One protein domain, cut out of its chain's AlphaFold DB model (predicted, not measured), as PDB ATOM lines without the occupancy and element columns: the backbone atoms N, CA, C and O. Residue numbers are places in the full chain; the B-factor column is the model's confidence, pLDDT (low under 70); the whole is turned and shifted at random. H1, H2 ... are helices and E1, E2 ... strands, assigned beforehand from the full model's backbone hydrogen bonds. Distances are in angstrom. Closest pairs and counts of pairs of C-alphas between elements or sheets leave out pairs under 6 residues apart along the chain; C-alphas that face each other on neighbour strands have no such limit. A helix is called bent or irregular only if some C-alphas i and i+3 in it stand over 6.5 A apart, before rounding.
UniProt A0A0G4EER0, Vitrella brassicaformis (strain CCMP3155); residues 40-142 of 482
ATOM      1  N   ARG A  40      16.012  65.850  -4.118       94.06
ATOM      2  CA  ARG A  40      14.906  64.899  -4.011       94.06
ATOM      3  C   ARG A  40      14.569  64.617  -2.553       94.06
ATOM      4  O   ARG A  40      15.394  64.773  -1.653       94.06
ATOM      5  N   THR A  41      13.338  64.168  -2.329       93.00
ATOM      6  CA  THR A  41      12.830  63.804  -1.003       93.00
ATOM      7  C   THR A  41      13.277  62.396  -0.613       93.00
ATOM      8  O   THR A  41      12.953  61.429  -1.304       93.00
ATOM      9  N   GLY A  42      14.000  62.285   0.500       93.50
ATOM     10  CA  GLY A  42      14.371  61.020   1.134       93.50
ATOM     11  C   GLY A  42      13.377  60.560   2.200       93.50
ATOM     12  O   GLY A  42      12.170  60.779   2.098       93.50
ATOM     13  N   TRP A  43      13.897  59.915   3.245       93.81
ATOM     14  CA  TRP A  43      13.103  59.513   4.405       93.81
ATOM     15  C   TRP A  43      12.651  60.724   5.239       93.81
ATOM     16  O   TRP A  43      13.328  61.754   5.236       93.81
ATOM     17  N   PRO A  44      11.530  60.625   5.971       94.44
ATOM     18  CA  PRO A  44      11.141  61.658   6.923       94.44
ATOM     19  C   PRO A  44      12.111  61.697   8.112       94.44
ATOM     20  O   PRO A  44      12.505  60.651   8.635       94.44
ATOM     21  N   ASP A  45      12.485  62.900   8.543       93.31
ATOM     22  CA  ASP A  45      13.183  63.127   9.809       93.31
ATOM     23  C   ASP A  45      12.233  62.950  11.015       93.31
ATOM     24  O   ASP A  45      11.049  62.636  10.871       93.31
ATOM     25  N   GLU A  46      12.736  63.166  12.233       92.81
ATOM     26  CA  GLU A  46      11.939  63.075  13.470       92.81
ATOM     27  C   GLU A  46      10.757  64.064  13.515       92.81
ATOM     28  O   GLU A  46       9.814  63.871  14.280       92.81
ATOM     29  N   ARG A  47      10.785  65.113  12.682       94.69
ATOM     30  CA  ARG A  47       9.723  66.119  12.549       94.69
ATOM     31  C   ARG A  47       8.757  65.793  11.407       94.69
ATOM     32  O   ARG A  47       7.818  66.551  11.179       94.69
ATOM     33  N   GLY A  48       8.971  64.691  10.689       93.00
ATOM     34  CA  GLY A  48       8.185  64.305   9.518       93.00
ATOM     35  C   GLY A  48       8.555  65.062   8.239       93.00
ATOM     36  O   GLY A  48       7.858  64.923   7.237       93.00
ATOM     37  N   VAL A  49       9.633  65.852   8.248       94.38
ATOM     38  CA  VAL A  49      10.103  66.594   7.075       94.38
ATOM     39  C   VAL A  49      11.026  65.682   6.260       94.38
ATOM     40  O   VAL A  49      11.964  65.116   6.825       94.38
ATOM     41  N   PRO A  50      10.796  65.496   4.948       93.38
ATOM     42  CA  PRO A  50      11.656  64.650   4.128       93.38
ATOM     43  C   PRO A  50      13.072  65.228   4.048       93.38
ATOM     44  O   PRO A  50      13.254  66.415   3.771       93.38
ATOM     45  N   VAL A  51      14.078  64.382   4.265       95.06
ATOM     46  CA  VAL A  51      15.478  64.808   4.189       95.06
ATOM     47  C   VAL A  51      15.901  65.065   2.738       95.06
ATOM     48  O   VAL A  51      15.475  64.327   1.842       95.06
ATOM     49  N   PRO A  52      16.752  66.072   2.475       95.31
ATOM     50  CA  PRO A  52      17.264  66.325   1.138       95.31
ATOM     51  C   PRO A  52      18.290  65.256   0.741       95.31
ATOM     52  O   PRO A  52      19.283  65.027   1.445       95.31
ATOM     53  N   LEU A  53      18.060  64.612  -0.400       96.25
ATOM     54  CA  LEU A  53      18.982  63.682  -1.050       96.25
ATOM     55  C   LEU A  53      19.295  64.169  -2.467       96.25
ATOM     56  O   LEU A  53      18.463  64.816  -3.096       96.25
ATOM     57  N   CYS A  54      20.474  63.829  -2.988       95.75
ATOM     58  CA  CYS A  54      20.723  63.962  -4.424       95.75
ATOM     59  C   CYS A  54      19.897  62.929  -5.207       95.75
ATOM     60  O   CYS A  54      19.526  61.894  -4.640       95.75
ATOM     61  N   ASP A  55      19.683  63.166  -6.505       95.19
ATOM     62  CA  ASP A  55      18.948  62.255  -7.402       95.19
ATOM     63  C   ASP A  55      19.359  60.786  -7.220       95.19
ATOM     64  O   ASP A  55      18.536  59.915  -6.946       95.19
ATOM     65  N   LYS A  56      20.668  60.525  -7.236       94.56
ATOM     66  CA  LYS A  56      21.230  59.178  -7.099       94.56
ATOM     67  C   LYS A  56      20.888  58.501  -5.767       94.56
ATOM     68  O   LYS A  56      20.513  57.333  -5.737       94.56
ATOM     69  N   CYS A  57      21.036  59.215  -4.649       95.62
ATOM     70  CA  CYS A  57      20.735  58.659  -3.327       95.62
ATOM     71  C   CYS A  57      19.229  58.446  -3.142       95.62
ATOM     72  O   CYS A  57      18.832  57.486  -2.482       95.62
ATOM     73  N   ALA A  58      18.399  59.315  -3.723       96.00
ATOM     74  CA  ALA A  58      16.953  59.155  -3.703       96.00
ATOM     75  C   ALA A  58      16.507  57.924  -4.504       96.00
ATOM     76  O   ALA A  58      15.700  57.145  -3.996       96.00
ATOM     77  N   ASP A  59      17.086  57.684  -5.682       95.62
ATOM     78  CA  ASP A  59      16.806  56.490  -6.488       95.62
ATOM     79  C   ASP A  59      17.158  55.195  -5.743       95.62
ATOM     80  O   ASP A  59      16.380  54.239  -5.714       95.62
ATOM     81  N   LEU A  60      18.328  55.153  -5.102       94.44
ATOM     82  CA  LEU A  60      18.763  54.002  -4.306       94.44
ATOM     83  C   LEU A  60      17.872  53.792  -3.075       94.44
ATOM     84  O   LEU A  60      17.493  52.660  -2.770       94.44
ATOM     85  N   TYR A  61      17.471  54.875  -2.404       95.44
ATOM     86  CA  TYR A  61      16.516  54.818  -1.298       95.44
ATOM     87  C   TYR A  61      15.163  54.236  -1.741       95.44
ATOM     88  O   TYR A  61      14.656  53.320  -1.095       95.44
ATOM     89  N   GLN A  62      14.620  54.683  -2.881       94.31
ATOM     90  CA  GLN A  62      13.374  54.154  -3.455       94.31
ATOM     91  C   GLN A  62      13.469  52.668  -3.833       94.31
ATOM     92  O   GLN A  62      12.471  51.952  -3.794       94.31
ATOM     93  N   ARG A  63      14.673  52.178  -4.157       92.50
ATOM     94  CA  ARG A  63      14.960  50.759  -4.429       92.50
ATOM     95  C   ARG A  63      15.251  49.933  -3.173       92.50
ATOM     96  O   ARG A  63      15.721  48.802  -3.292       92.50
ATOM     97  N   ASP A  64      15.003  50.477  -1.982       93.31
ATOM     98  CA  ASP A  64      15.314  49.849  -0.696       93.31
ATOM     99  C   ASP A  64      16.808  49.525  -0.485       93.31
ATOM    100  O   ASP A  64      17.157  48.612   0.272       93.31
ATOM    101  N   GLN A  65      17.705  50.275  -1.131       93.75
ATOM    102  CA  GLN A  65      19.155  50.095  -1.027       93.75
ATOM    103  C   GLN A  65      19.757  50.982   0.067       93.75
ATOM    104  O   GLN A  65      20.584  51.861  -0.172       93.75
ATOM    105  N   TYR A  66      19.305  50.765   1.302       95.00
ATOM    106  CA  TYR A  66      19.797  51.482   2.474       95.00
ATOM    107  C   TYR A  66      19.758  50.616   3.738       95.00
ATOM    108  O   TYR A  66      18.954  49.688   3.865       95.00
ATOM    109  N   CYS A  67      20.609  50.937   4.714       94.44
ATOM    110  CA  CYS A  67      20.553  50.307   6.030       94.44
ATOM    111  C   CYS A  67      19.336  50.845   6.811       94.44
ATOM    112  O   CYS A  67      19.305  52.035   7.124       94.44
ATOM    113  N   PRO A  68      18.372  50.008   7.237       94.44
ATOM    114  CA  PRO A  68      17.165  50.464   7.936       94.44
ATOM    115  C   PRO A  68      17.421  51.002   9.352       94.44
ATOM    116  O   PRO A  68      16.502  51.519   9.977       94.44
ATOM    117  N   HIS A  69      18.637  50.840   9.882       94.31
ATOM    118  CA  HIS A  69      18.992  51.279  11.234       94.31
ATOM    119  C   HIS A  69      19.674  52.648  11.260       94.31
ATOM    120  O   HIS A  69      19.474  53.395  12.209       94.31
ATOM    121  N   CYS A  70      20.497  52.966  10.256       93.69
ATOM    122  CA  CYS A  70      21.234  54.236  10.185       93.69
ATOM    123  C   CYS A  70      20.887  55.084   8.956       93.69
ATOM    124  O   CYS A  70      21.458  56.154   8.785       93.69
ATOM    125  N   MET A  71      19.985  54.606   8.095       94.62
ATOM    126  CA  MET A  71      19.531  55.261   6.861       94.62
ATOM    127  C   MET A  71      20.638  55.559   5.835       94.62
ATOM    128  O   MET A  71      20.408  56.272   4.864       94.62
ATOM    129  N   GLN A  72      21.829  54.975   5.999       93.88
ATOM    130  CA  GLN A  72      22.908  55.093   5.021       93.88
ATOM    131  C   GLN A  72      22.549  54.326   3.745       93.88
ATOM    132  O   GLN A  72      22.243  53.130   3.801       93.88
ATOM    133  N   VAL A  73      22.604  55.028   2.617       93.81
ATOM    134  CA  VAL A  73      22.303  54.507   1.279       93.81
ATOM    135  C   VAL A  73      23.573  53.908   0.674       93.81
ATOM    136  O   VAL A  73      24.645  54.502   0.805       93.81
ATOM    137  N   TYR A  74      23.452  52.750   0.024       90.81
ATOM    138  CA  TYR A  74      24.551  52.048  -0.643       90.81
ATOM    139  C   TYR A  74      24.255  51.888  -2.136       90.81
ATOM    140  O   TYR A  74      23.105  51.706  -2.523       90.81
ATOM    141  N   GLU A  75      25.284  51.961  -2.976       82.81
ATOM    142  CA  GLU A  75      25.145  51.890  -4.439       82.81
ATOM    143  C   GLU A  75      25.783  50.629  -5.031       82.81
ATOM    144  O   GLU A  75      25.223  49.960  -5.898       82.81
ATOM    145  N   SER A  76      26.961  50.292  -4.530       69.81
ATOM    146  CA  SER A  76      27.752  49.117  -4.869       69.81
ATOM    147  C   SER A  76      28.419  48.629  -3.581       69.81
ATOM    148  O   SER A  76      28.321  49.294  -2.548       69.81
ATOM    149  N   PHE A  77      29.030  47.442  -3.591       61.47
ATOM    150  CA  PHE A  77      29.800  46.942  -2.449       61.47
ATOM    151  C   PHE A  77      31.001  47.861  -2.215       61.47
ATOM    152  O   PHE A  77      32.082  47.631  -2.744       61.47
ATOM    153  N   ASP A  78      30.760  48.942  -1.482       56.84
ATOM    154  CA  ASP A  78      31.720  50.002  -1.248       56.84
ATOM    155  C   ASP A  78      32.925  49.408  -0.514       56.84
ATOM    156  O   ASP A  78      32.791  48.851   0.582       56.84
ATOM    157  N   GLU A  79      34.114  49.537  -1.099       52.06
ATOM    158  CA  GLU A  79      35.377  49.090  -0.494       52.06
ATOM    159  C   GLU A  79      35.657  49.809   0.844       52.06
ATOM    160  O   GLU A  79      36.441  49.337   1.666       52.06
ATOM    161  N   GLY A  80      34.935  50.902   1.135       53.16
ATOM    162  CA  GLY A  80      34.902  51.570   2.439       53.16
ATOM    163  C   GLY A  80      34.243  50.767   3.575       53.16
ATOM    164  O   GLY A  80      34.298  51.187   4.732       53.16
ATOM    165  N   ALA A  81      33.654  49.598   3.296       56.72
ATOM    166  CA  ALA A  81      33.001  48.735   4.287       56.72
ATOM    167  C   ALA A  81      33.961  47.985   5.234       56.72
ATOM    168  O   ALA A  81      33.502  47.183   6.052       56.72
ATOM    169  N   LEU A  82      35.274  48.240   5.172       60.00
ATOM    170  CA  LEU A  82      36.273  47.571   6.020       60.00
ATOM    171  C   LEU A  82      35.969  47.700   7.523       60.00
ATOM    172  O   LEU A  82      36.194  46.756   8.277       60.00
ATOM    173  N   ASN A  83      35.401  48.831   7.955       75.50
ATOM    174  CA  ASN A  83      35.120  49.081   9.372       75.50
ATOM    175  C   ASN A  83      33.737  48.590   9.833       75.50
ATOM    176  O   ASN A  83      33.518  48.424  11.032       75.50
ATOM    177  N   ASN A  84      32.791  48.370   8.918       81.12
ATOM    178  CA  ASN A  84      31.440  47.928   9.261       81.12
ATOM    179  C   ASN A  84      30.844  47.109   8.105       81.12
ATOM    180  O   ASN A  84      30.192  47.672   7.223       81.12
ATOM    181  N   PRO A  85      31.075  45.786   8.081       86.00
ATOM    182  CA  PRO A  85      30.658  44.952   6.967       86.00
ATOM    183  C   PRO A  85      29.133  44.890   6.867       86.00
ATOM    184  O   PRO A  85      28.417  44.853   7.873       86.00
ATOM    185  N   TRP A  86      28.633  44.830   5.639       89.06
ATOM    186  CA  TRP A  86      27.215  44.646   5.361       89.06
ATOM    187  C   TRP A  86      26.840  43.159   5.388       89.06
ATOM    188  O   TRP A  86      27.623  42.296   5.002       89.06
ATOM    189  N   VAL A  87      25.618  42.856   5.824       88.00
ATOM    190  CA  VAL A  87      25.001  41.528   5.758       88.00
ATOM    191  C   VAL A  87      23.737  41.591   4.899       88.00
ATOM    192  O   VAL A  87      22.850  42.418   5.130       88.00
ATOM    193  N   GLY A  88      23.674  40.736   3.879       87.75
ATOM    194  CA  GLY A  88      22.571  40.661   2.922       87.75
ATOM    195  C   GLY A  88      21.456  39.745   3.412       87.75
ATOM    196  O   GLY A  88      21.710  38.688   3.979       87.75
ATOM    197  N   CYS A  89      20.205  40.159   3.222       89.00
ATOM    198  CA  CYS A  89      19.039  39.369   3.587       89.00
ATOM    199  C   CYS A  89      18.664  38.363   2.502       89.00
ATOM    200  O   CYS A  89      18.304  38.757   1.394       89.00
ATOM    201  N   ASP A  90      18.566  37.088   2.871       82.44
ATOM    202  CA  ASP A  90      18.269  35.981   1.948       82.44
ATOM    203  C   ASP A  90      16.834  35.961   1.396       82.44
ATOM    204  O   ASP A  90      16.462  35.071   0.635       82.44
ATOM    205  N   PHE A  91      15.983  36.898   1.819       81.44
ATOM    206  CA  PHE A  91      14.565  36.942   1.440       81.44
ATOM    207  C   PHE A  91      14.186  38.141   0.579       81.44
ATOM    208  O   PHE A  91      13.156  38.099  -0.087       81.44
ATOM    209  N   CYS A  92      14.947  39.231   0.645       84.81
ATOM    210  CA  CYS A  92      14.591  40.474  -0.044       84.81
ATOM    211  C   CYS A  92      15.796  41.233  -0.600       84.81
ATOM    212  O   CYS A  92      15.642  42.384  -0.989       84.81
ATOM    213  N   SER A  93      16.988  40.626  -0.574       83.81
ATOM    214  CA  SER A  93      18.240  41.205  -1.079       83.81
ATOM    215  C   SER A  93      18.635  42.556  -0.464       83.81
ATOM    216  O   SER A  93      19.553  43.207  -0.955       83.81
ATOM    217  N   ARG A  94      17.972  42.990   0.619       90.62
ATOM    218  CA  ARG A  94      18.339  44.192   1.380       90.62
ATOM    219  C   ARG A  94      19.589  43.935   2.205       90.62
ATOM    220  O   ARG A  94      19.695  42.881   2.834       90.62
ATOM    221  N   TRP A  95      20.460  44.930   2.281       92.56
ATOM    222  CA  TRP A  95      21.684  44.869   3.066       92.56
ATOM    223  C   TRP A  95      21.577  45.737   4.313       92.56
ATOM    224  O   TRP A  95      20.967  46.806   4.317       92.56
ATOM    225  N   VAL A  96      22.160  45.252   5.402       92.31
ATOM    226  CA  VAL A  96      22.181  45.941   6.691       92.31
ATOM    227  C   VAL A  96      23.602  45.911   7.220       92.31
ATOM    228  O   VAL A  96      24.269  44.888   7.125       92.31
ATOM    229  N   HIS A  97      24.079  46.999   7.813       92.75
ATOM    230  CA  HIS A  97      25.348  46.962   8.533       92.75
ATOM    231  C   HIS A  97      25.295  45.940   9.672       92.75
ATOM    232  O   HIS A  97      24.395  46.000  10.519       92.75
ATOM    233  N   ARG A  98      26.280  45.040   9.733       88.12
ATOM    234  CA  ARG A  98      26.379  44.003  10.769       88.12
ATOM    235  C   ARG A  98      26.365  44.608  12.169       88.12
ATOM    236  O   ARG A  98      25.695  44.079  13.053       88.12
ATOM    237  N   GLU A  99      27.048  45.735  12.357       91.31
ATOM    238  CA  GLU A  99      27.112  46.413  13.650       91.31
ATOM    239  C   GLU A  99      25.782  47.058  14.040       91.31
ATOM    240  O   GLU A  99      25.316  46.917  15.170       91.31
ATOM    241  N   CYS A 100      25.126  47.732  13.093       93.62
ATOM    242  CA  CYS A 100      23.818  48.326  13.348       93.62
ATOM    243  C   CYS A 100      22.783  47.254  13.701       93.62
ATOM    244  O   CYS A 100      21.964  47.444  14.598       93.62
ATOM    245  N   GLU A 101      22.848  46.114  13.017       92.38
ATOM    246  CA  GLU A 101      22.003  44.963  13.282       92.38
ATOM    247  C   GLU A 101      22.250  44.365  14.672       92.38
ATOM    248  O   GLU A 101      21.292  44.143  15.413       92.38
ATOM    249  N   ARG A 102      23.516  44.162  15.052       87.44
ATOM    250  CA  ARG A 102      23.901  43.688  16.388       87.44
ATOM    251  C   ARG A 102      23.360  44.611  17.479       87.44
ATOM    252  O   ARG A 102      22.614  44.159  18.345       87.44
ATOM    253  N   ASN A 103      23.612  45.912  17.354       91.44
ATOM    254  CA  ASN A 103      23.149  46.916  18.311       91.44
ATOM    255  C   ASN A 103      21.617  46.958  18.427       91.44
ATOM    256  O   ASN A 103      21.071  47.126  19.518       91.44
ATOM    257  N   ALA A 104      20.897  46.780  17.316       89.38
ATOM    258  CA  ALA A 104      19.439  46.716  17.328       89.38
ATOM    259  C   ALA A 104      18.899  45.443  18.006       89.38
ATOM    260  O   ALA A 104      17.832  45.488  18.624       89.38
ATOM    261  N   LEU A 105      19.602  44.312  17.891       83.19
ATOM    262  CA  LEU A 105      19.247  43.066  18.574       83.19
ATOM    263  C   LEU A 105      19.552  43.137  20.074       83.19
ATOM    264  O   LEU A 105      18.713  42.718  20.870       83.19
ATOM    265  N   ASP A 106      20.682  43.722  20.464       83.69
ATOM    266  CA  ASP A 106      21.064  43.879  21.872       83.69
ATOM    267  C   ASP A 106      20.092  44.799  22.618       83.69
ATOM    268  O   ASP A 106      19.610  44.452  23.699       83.69
ATOM    269  N   LYS A 107      19.674  45.908  21.987       80.94
ATOM    270  CA  LYS A 107      18.609  46.775  22.520       80.94
ATOM    271  C   LYS A 107      17.288  46.025  22.728       80.94
ATOM    272  O   LYS A 107      16.602  46.279  23.710       80.94
ATOM    273  N   ARG A 108      16.918  45.090  21.841       73.06
ATOM    274  CA  ARG A 108      15.700  44.270  22.017       73.06
ATOM    275  C   ARG A 108      15.861  43.231  23.118       73.06
ATOM    276  O   ARG A 108      14.940  43.042  23.900       73.06
ATOM    277  N   ARG A 109      17.024  42.583  23.210       66.75
ATOM    278  CA  ARG A 109      17.334  41.596  24.259       66.75
ATOM    279  C   ARG A 109      17.304  42.190  25.659       66.75
ATOM    280  O   ARG A 109      16.863  41.517  26.579       66.75
ATOM    281  N   ALA A 110      17.710  43.447  25.806       59.59
ATOM    282  CA  ALA A 110      17.578  44.166  27.068       59.59
ATOM    283  C   ALA A 110      16.107  44.377  27.493       59.59
ATOM    284  O   ALA A 110      15.835  44.551  28.675       59.59
ATOM    285  N   ILE A 111      15.160  44.354  26.546       55.38
ATOM    286  CA  ILE A 111      13.734  44.654  26.770       55.38
ATOM    287  C   ILE A 111      12.876  43.372  26.814       55.38
ATOM    288  O   ILE A 111      11.811  43.360  27.428       55.38
ATOM    289  N   SER A 112      13.322  42.272  26.199       41.47
ATOM    290  CA  SER A 112      12.580  41.006  26.121       41.47
ATOM    291  C   SER A 112      13.411  39.812  26.592       41.47
ATOM    292  O   SER A 112      14.550  39.649  26.164       41.47
ATOM    293  N   ASN A 113      12.794  38.955  27.416       35.34
ATOM    294  CA  ASN A 113      13.338  37.713  27.980       35.34
ATOM    295  C   ASN A 113      14.223  36.935  26.960       35.34
ATOM    296  O   ASN A 113      13.775  36.744  25.825       35.34
ATOM    297  N   PRO A 114      15.435  36.440  27.304       38.81
ATOM    298  CA  PRO A 114      16.500  36.109  26.332       38.81
ATOM    299  C   PRO A 114      16.269  34.887  25.420       38.81
ATOM    300  O   PRO A 114      17.176  34.476  24.698       38.81
ATOM    301  N   SER A 115      15.090  34.266  25.441       37.25
ATOM    302  CA  SER A 115      14.886  32.900  24.938       37.25
ATOM    303  C   SER A 115      14.456  32.794  23.466       37.25
ATOM    304  O   SER A 115      13.991  31.745  23.029       37.25
ATOM    305  N   MET A 116      14.605  33.841  22.648       41.84
ATOM    306  CA  MET A 116      14.259  33.744  21.226       41.84
ATOM    307  C   MET A 116      15.303  34.349  20.281       41.84
ATOM    308  O   MET A 116      15.647  35.524  20.341       41.84
ATOM    309  N   HIS A 117      15.724  33.501  19.336       42.16
ATOM    310  CA  HIS A 117      16.393  33.815  18.069       42.16
ATOM    311  C   HIS A 117      17.913  34.013  18.064       42.16
ATOM    312  O   HIS A 117      18.424  34.907  17.396       42.16
ATOM    313  N   HIS A 118      18.653  33.083  18.668       41.00
ATOM    314  CA  HIS A 118      19.906  32.603  18.065       41.00
ATOM    315  C   HIS A 118      19.725  31.145  17.636       41.00
ATOM    316  O   HIS A 118      20.365  30.242  18.155       41.00
ATOM    317  N   ASN A 119      18.831  30.907  16.670       39.94
ATOM    318  CA  ASN A 119      18.963  29.704  15.850       39.94
ATOM    319  C   ASN A 119      20.159  29.946  14.930       39.94
ATOM    320  O   ASN A 119      20.000  30.424  13.812       39.94
ATOM    321  N   ALA A 120      21.352  29.620  15.426       42.16
ATOM    322  CA  ALA A 120      22.613  29.601  14.684       42.16
ATOM    323  C   ALA A 120      22.612  28.605  13.499       42.16
ATOM    324  O   ALA A 120      23.611  28.465  12.806       42.16
ATOM    325  N   PHE A 121      21.487  27.924  13.258       41.34
ATOM    326  CA  PHE A 121      21.345  26.791  12.346       41.34
ATOM    327  C   PHE A 121      20.666  27.096  11.018       41.34
ATOM    328  O   PHE A 121      20.451  26.212  10.203       41.34
ATOM    329  N   LEU A 122      20.375  28.365  10.767       46.09
ATOM    330  CA  LEU A 122      20.156  28.869   9.428       46.09
ATOM    331  C   LEU A 122      21.036  30.110   9.354       46.09
ATOM    332  O   LEU A 122      20.668  31.131   9.932       46.09
ATOM    333  N   LEU A 123      22.150  30.079   8.619       55.12
ATOM    334  CA  LEU A 123      22.825  31.309   8.161       55.12
ATOM    335  C   LEU A 123      21.940  32.077   7.156       55.12
ATOM    336  O   LEU A 123      22.422  32.699   6.226       55.12
ATOM    337  N   VAL A 124      20.620  32.001   7.334       67.06
ATOM    338  CA  VAL A 124      19.619  32.716   6.581       67.06
ATOM    339  C   VAL A 124      19.290  33.965   7.397       67.06
ATOM    340  O   VAL A 124      18.408  33.967   8.266       67.06
ATOM    341  N   TYR A 125      20.048  35.026   7.157       82.56
ATOM    342  CA  TYR A 125      19.809  36.331   7.733       82.56
ATOM    343  C   TYR A 125      18.501  36.936   7.200       82.56
ATOM    344  O   TYR A 125      18.265  37.151   6.008       82.56
ATOM    345  N   LYS A 126      17.615  37.280   8.137       84.94
ATOM    346  CA  LYS A 126      16.399  38.055   7.868       84.94
ATOM    347  C   LYS A 126      16.617  39.487   8.314       84.94
ATOM    348  O   LYS A 126      16.812  39.714   9.508       84.94
ATOM    349  N   CYS A 127      16.484  40.443   7.399       91.06
ATOM    350  CA  CYS A 127      16.487  41.862   7.743       91.06
ATOM    351  C   CYS A 127      15.308  42.212   8.678       91.06
ATOM    352  O   CYS A 127      14.320  41.463   8.748       91.06
ATOM    353  N   PRO A 128      15.353  43.370   9.366       91.06
ATOM    354  CA  PRO A 128      14.278  43.822  10.250       91.06
ATOM    355  C   PRO A 128      12.885  43.791   9.608       91.06
ATOM    356  O   PRO A 128      11.947  43.279  10.219       91.06
ATOM    357  N   ALA A 129      12.761  44.247   8.357       88.00
ATOM    358  CA  ALA A 129      11.491  44.268   7.636       88.00
ATOM    359  C   ALA A 129      10.934  42.852   7.396       88.00
ATOM    360  O   ALA A 129       9.753  42.594   7.638       88.00
ATOM    361  N   CYS A 130      11.781  41.903   6.983       85.00
ATOM    362  CA  CYS A 130      11.372  40.509   6.794       85.00
ATOM    363  C   CYS A 130      10.977  39.835   8.114       85.00
ATOM    364  O   CYS A 130      10.004  39.079   8.147       85.00
ATOM    365  N   ARG A 131      11.677  40.134   9.216       88.00
ATOM    366  CA  ARG A 131      11.305  39.625  10.547       88.00
ATOM    367  C   ARG A 131       9.960  40.165  11.012       88.00
ATOM    368  O   ARG A 131       9.148  39.396  11.516       88.00
ATOM    369  N   GLN A 132       9.699  41.454  10.807       85.44
ATOM    370  CA  GLN A 132       8.433  42.072  11.200       85.44
ATOM    371  C   GLN A 132       7.258  41.521  10.381       85.44
ATOM    372  O   GLN A 132       6.233  41.164  10.959       85.44
ATOM    373  N   LYS A 133       7.438  41.337   9.064       81.06
ATOM    374  CA  LYS A 133       6.452  40.659   8.205       81.06
ATOM    375  C   LYS A 133       6.176  39.234   8.687       81.06
ATOM    376  O   LYS A 133       5.019  38.853   8.815       81.06
ATOM    377  N   GLN A 134       7.211  38.453   9.009       75.38
ATOM    378  CA  GLN A 134       7.028  37.100   9.543       75.38
ATOM    379  C   GLN A 134       6.277  37.098  10.880       75.38
ATOM    380  O   GLN A 134       5.390  36.270  11.069       75.38
ATOM    381  N   HIS A 135       6.611  38.010  11.793       66.38
ATOM    382  CA  HIS A 135       5.912  38.135  13.069       66.38
ATOM    383  C   HIS A 135       4.434  38.487  12.858       66.38
ATOM    384  O   HIS A 135       3.569  37.863  13.464       66.38
ATOM    385  N   HIS A 136       4.133  39.398  11.926       58.53
ATOM    386  CA  HIS A 136       2.761  39.701  11.527       58.53
ATOM    387  C   HIS A 136       2.049  38.451  10.988       58.53
ATOM    388  O   HIS A 136       0.987  38.103  11.485       58.53
ATOM    389  N   TYR A 137       2.666  37.694  10.070       47.38
ATOM    390  CA  TYR A 137       2.110  36.421   9.586       47.38
ATOM    391  C   TYR A 137       1.863  35.397  10.708       47.38
ATOM    392  O   TYR A 137       0.871  34.668  10.671       47.38
ATOM    393  N   GLN A 138       2.749  35.318  11.704       44.50
ATOM    394  CA  GLN A 138       2.601  34.412  12.845       44.50
ATOM    395  C   GLN A 138       1.484  34.857  13.797       44.50
ATOM    396  O   GLN A 138       0.712  34.013  14.248       44.50
ATOM    397  N   LEU A 139       1.358  36.158  14.068       42.34
ATOM    398  CA  LEU A 139       0.280  36.717  14.885       42.34
ATOM    399  C   LEU A 139      -1.081  36.591  14.196       42.34
ATOM    400  O   LEU A 139      -2.028  36.126  14.823       42.34
ATOM    401  N   SER A 140      -1.176  36.891  12.897       40.91
ATOM    402  CA  SER A 140      -2.410  36.709  12.119       40.91
ATOM    403  C   SER A 140      -2.880  35.249  12.102       40.91
ATOM    404  O   SER A 140      -4.075  34.984  12.028       40.91
ATOM    405  N   ARG A 141      -1.956  34.284  12.227       34.03
ATOM    406  CA  ARG A 141      -2.289  32.857  12.370       34.03
ATOM    407  C   ARG A 141      -2.717  32.448  13.779       34.03
ATOM    408  O   ARG A 141      -3.372  31.421  13.913       34.03
ATOM    409  N   ARG A 142      -2.345  33.198  14.819       37.72
ATOM    410  CA  ARG A 142      -2.697  32.881  16.213       37.72
ATOM    411  C   ARG A 142      -4.057  33.437  16.646       37.72
ATOM    412  O   ARG A 142      -4.540  33.016  17.688       37.72
TER     413      ARG A 142
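This is residues 40 to 142 of the 482 residues of a protein of Vitrella brassicaformis (strain CCMP3155) (UniProt A0A0G4EER0). Two small strand hairpins lie far from each other, and each leads straight into a helix: E1 and E2 with H1, which packs on E1, make one lobe, while E3 and E4, nearer the middle, lead into H3. A long looping stretch, residues 63 to 78, and the short H2 join the two units, and a second long loop leads from H3 to H4, whose residues 135 to 142 stick out as an arm. The printed part has 103 residues, with four named helices and four named strands in the order E1 E2 H1 H2 E3 E4 H3 H4; both two-strand sheets, E1 - E2 and E3 - E4, are antiparallel, and the class is mixed, helices and strands. The whole is only just loose, close to compact, with a radius of gyration of the C-alphas of 15.5 A and spans of 43 by 33 by 25 A.

Find C-alpha 40 at (14.906, 64.899, -4.011), where E1, residues 40 to 44, begins its 12.0 A; E2, residues 50 to 54, covers 12.5 A. H1, residues 55 to 62, follows at once with 10.6 A. Look next at residues 79 to 83 for H2, 9.9 A long and irregular, with C-alphas 80 and 83 lying 7.4 A apart. E3 is residues 86 to 88, 6.6 A, and E4 residues 95 to 97, 6.9 A, beginning at C-alpha 95 (21.684, 44.869, 3.066). H3, residues 98 to 109, runs 16.4 A; H4, residues 128 to 142, runs 21.1 A and ends at C-alpha 142 (-2.697, 32.881, 16.213).

Start at the hairpin of E1 and E2, antiparallel at 141 degrees, where N 40 and O 53 are within hydrogen-bond range at 2.8 A, as are N 42 and O 51 at 2.9 A. E1 and H1 have their closest C-alphas at Gly 42 and Ala 58, 5.8 A apart. E1 and E3 are apart. The hairpin of E3 and E4 is antiparallel at 148 degrees, with N 87 and O 96 within range at 2.8 A. E3 and H3 come closest at the C-alphas of Trp 86 and Arg 98, 5.5 A. H3 and H4 are only just apart, 8.4 A at the closest, and no helix touches another. In H1, H3 and H4 every O i to N i+4 pair is within hydrogen-bond range; in H2 it is 0 of 1, with 0 of 2 O i to N i+3 pairs.

The C-alphas of Glu 79 and Arg 142, the two farthest apart, are 44.6 A from each other. The printed part has no cut. The links from H1 to H2, 16 residues, and from H3 to H4, 18 residues, are long. Residues 110 to 116 stand free, as do 135 to 142 of H4. The mean pLDDT of the printed part is 77.9; residues 76 to 82, 109 to 124 and 135 to 142 are under 70.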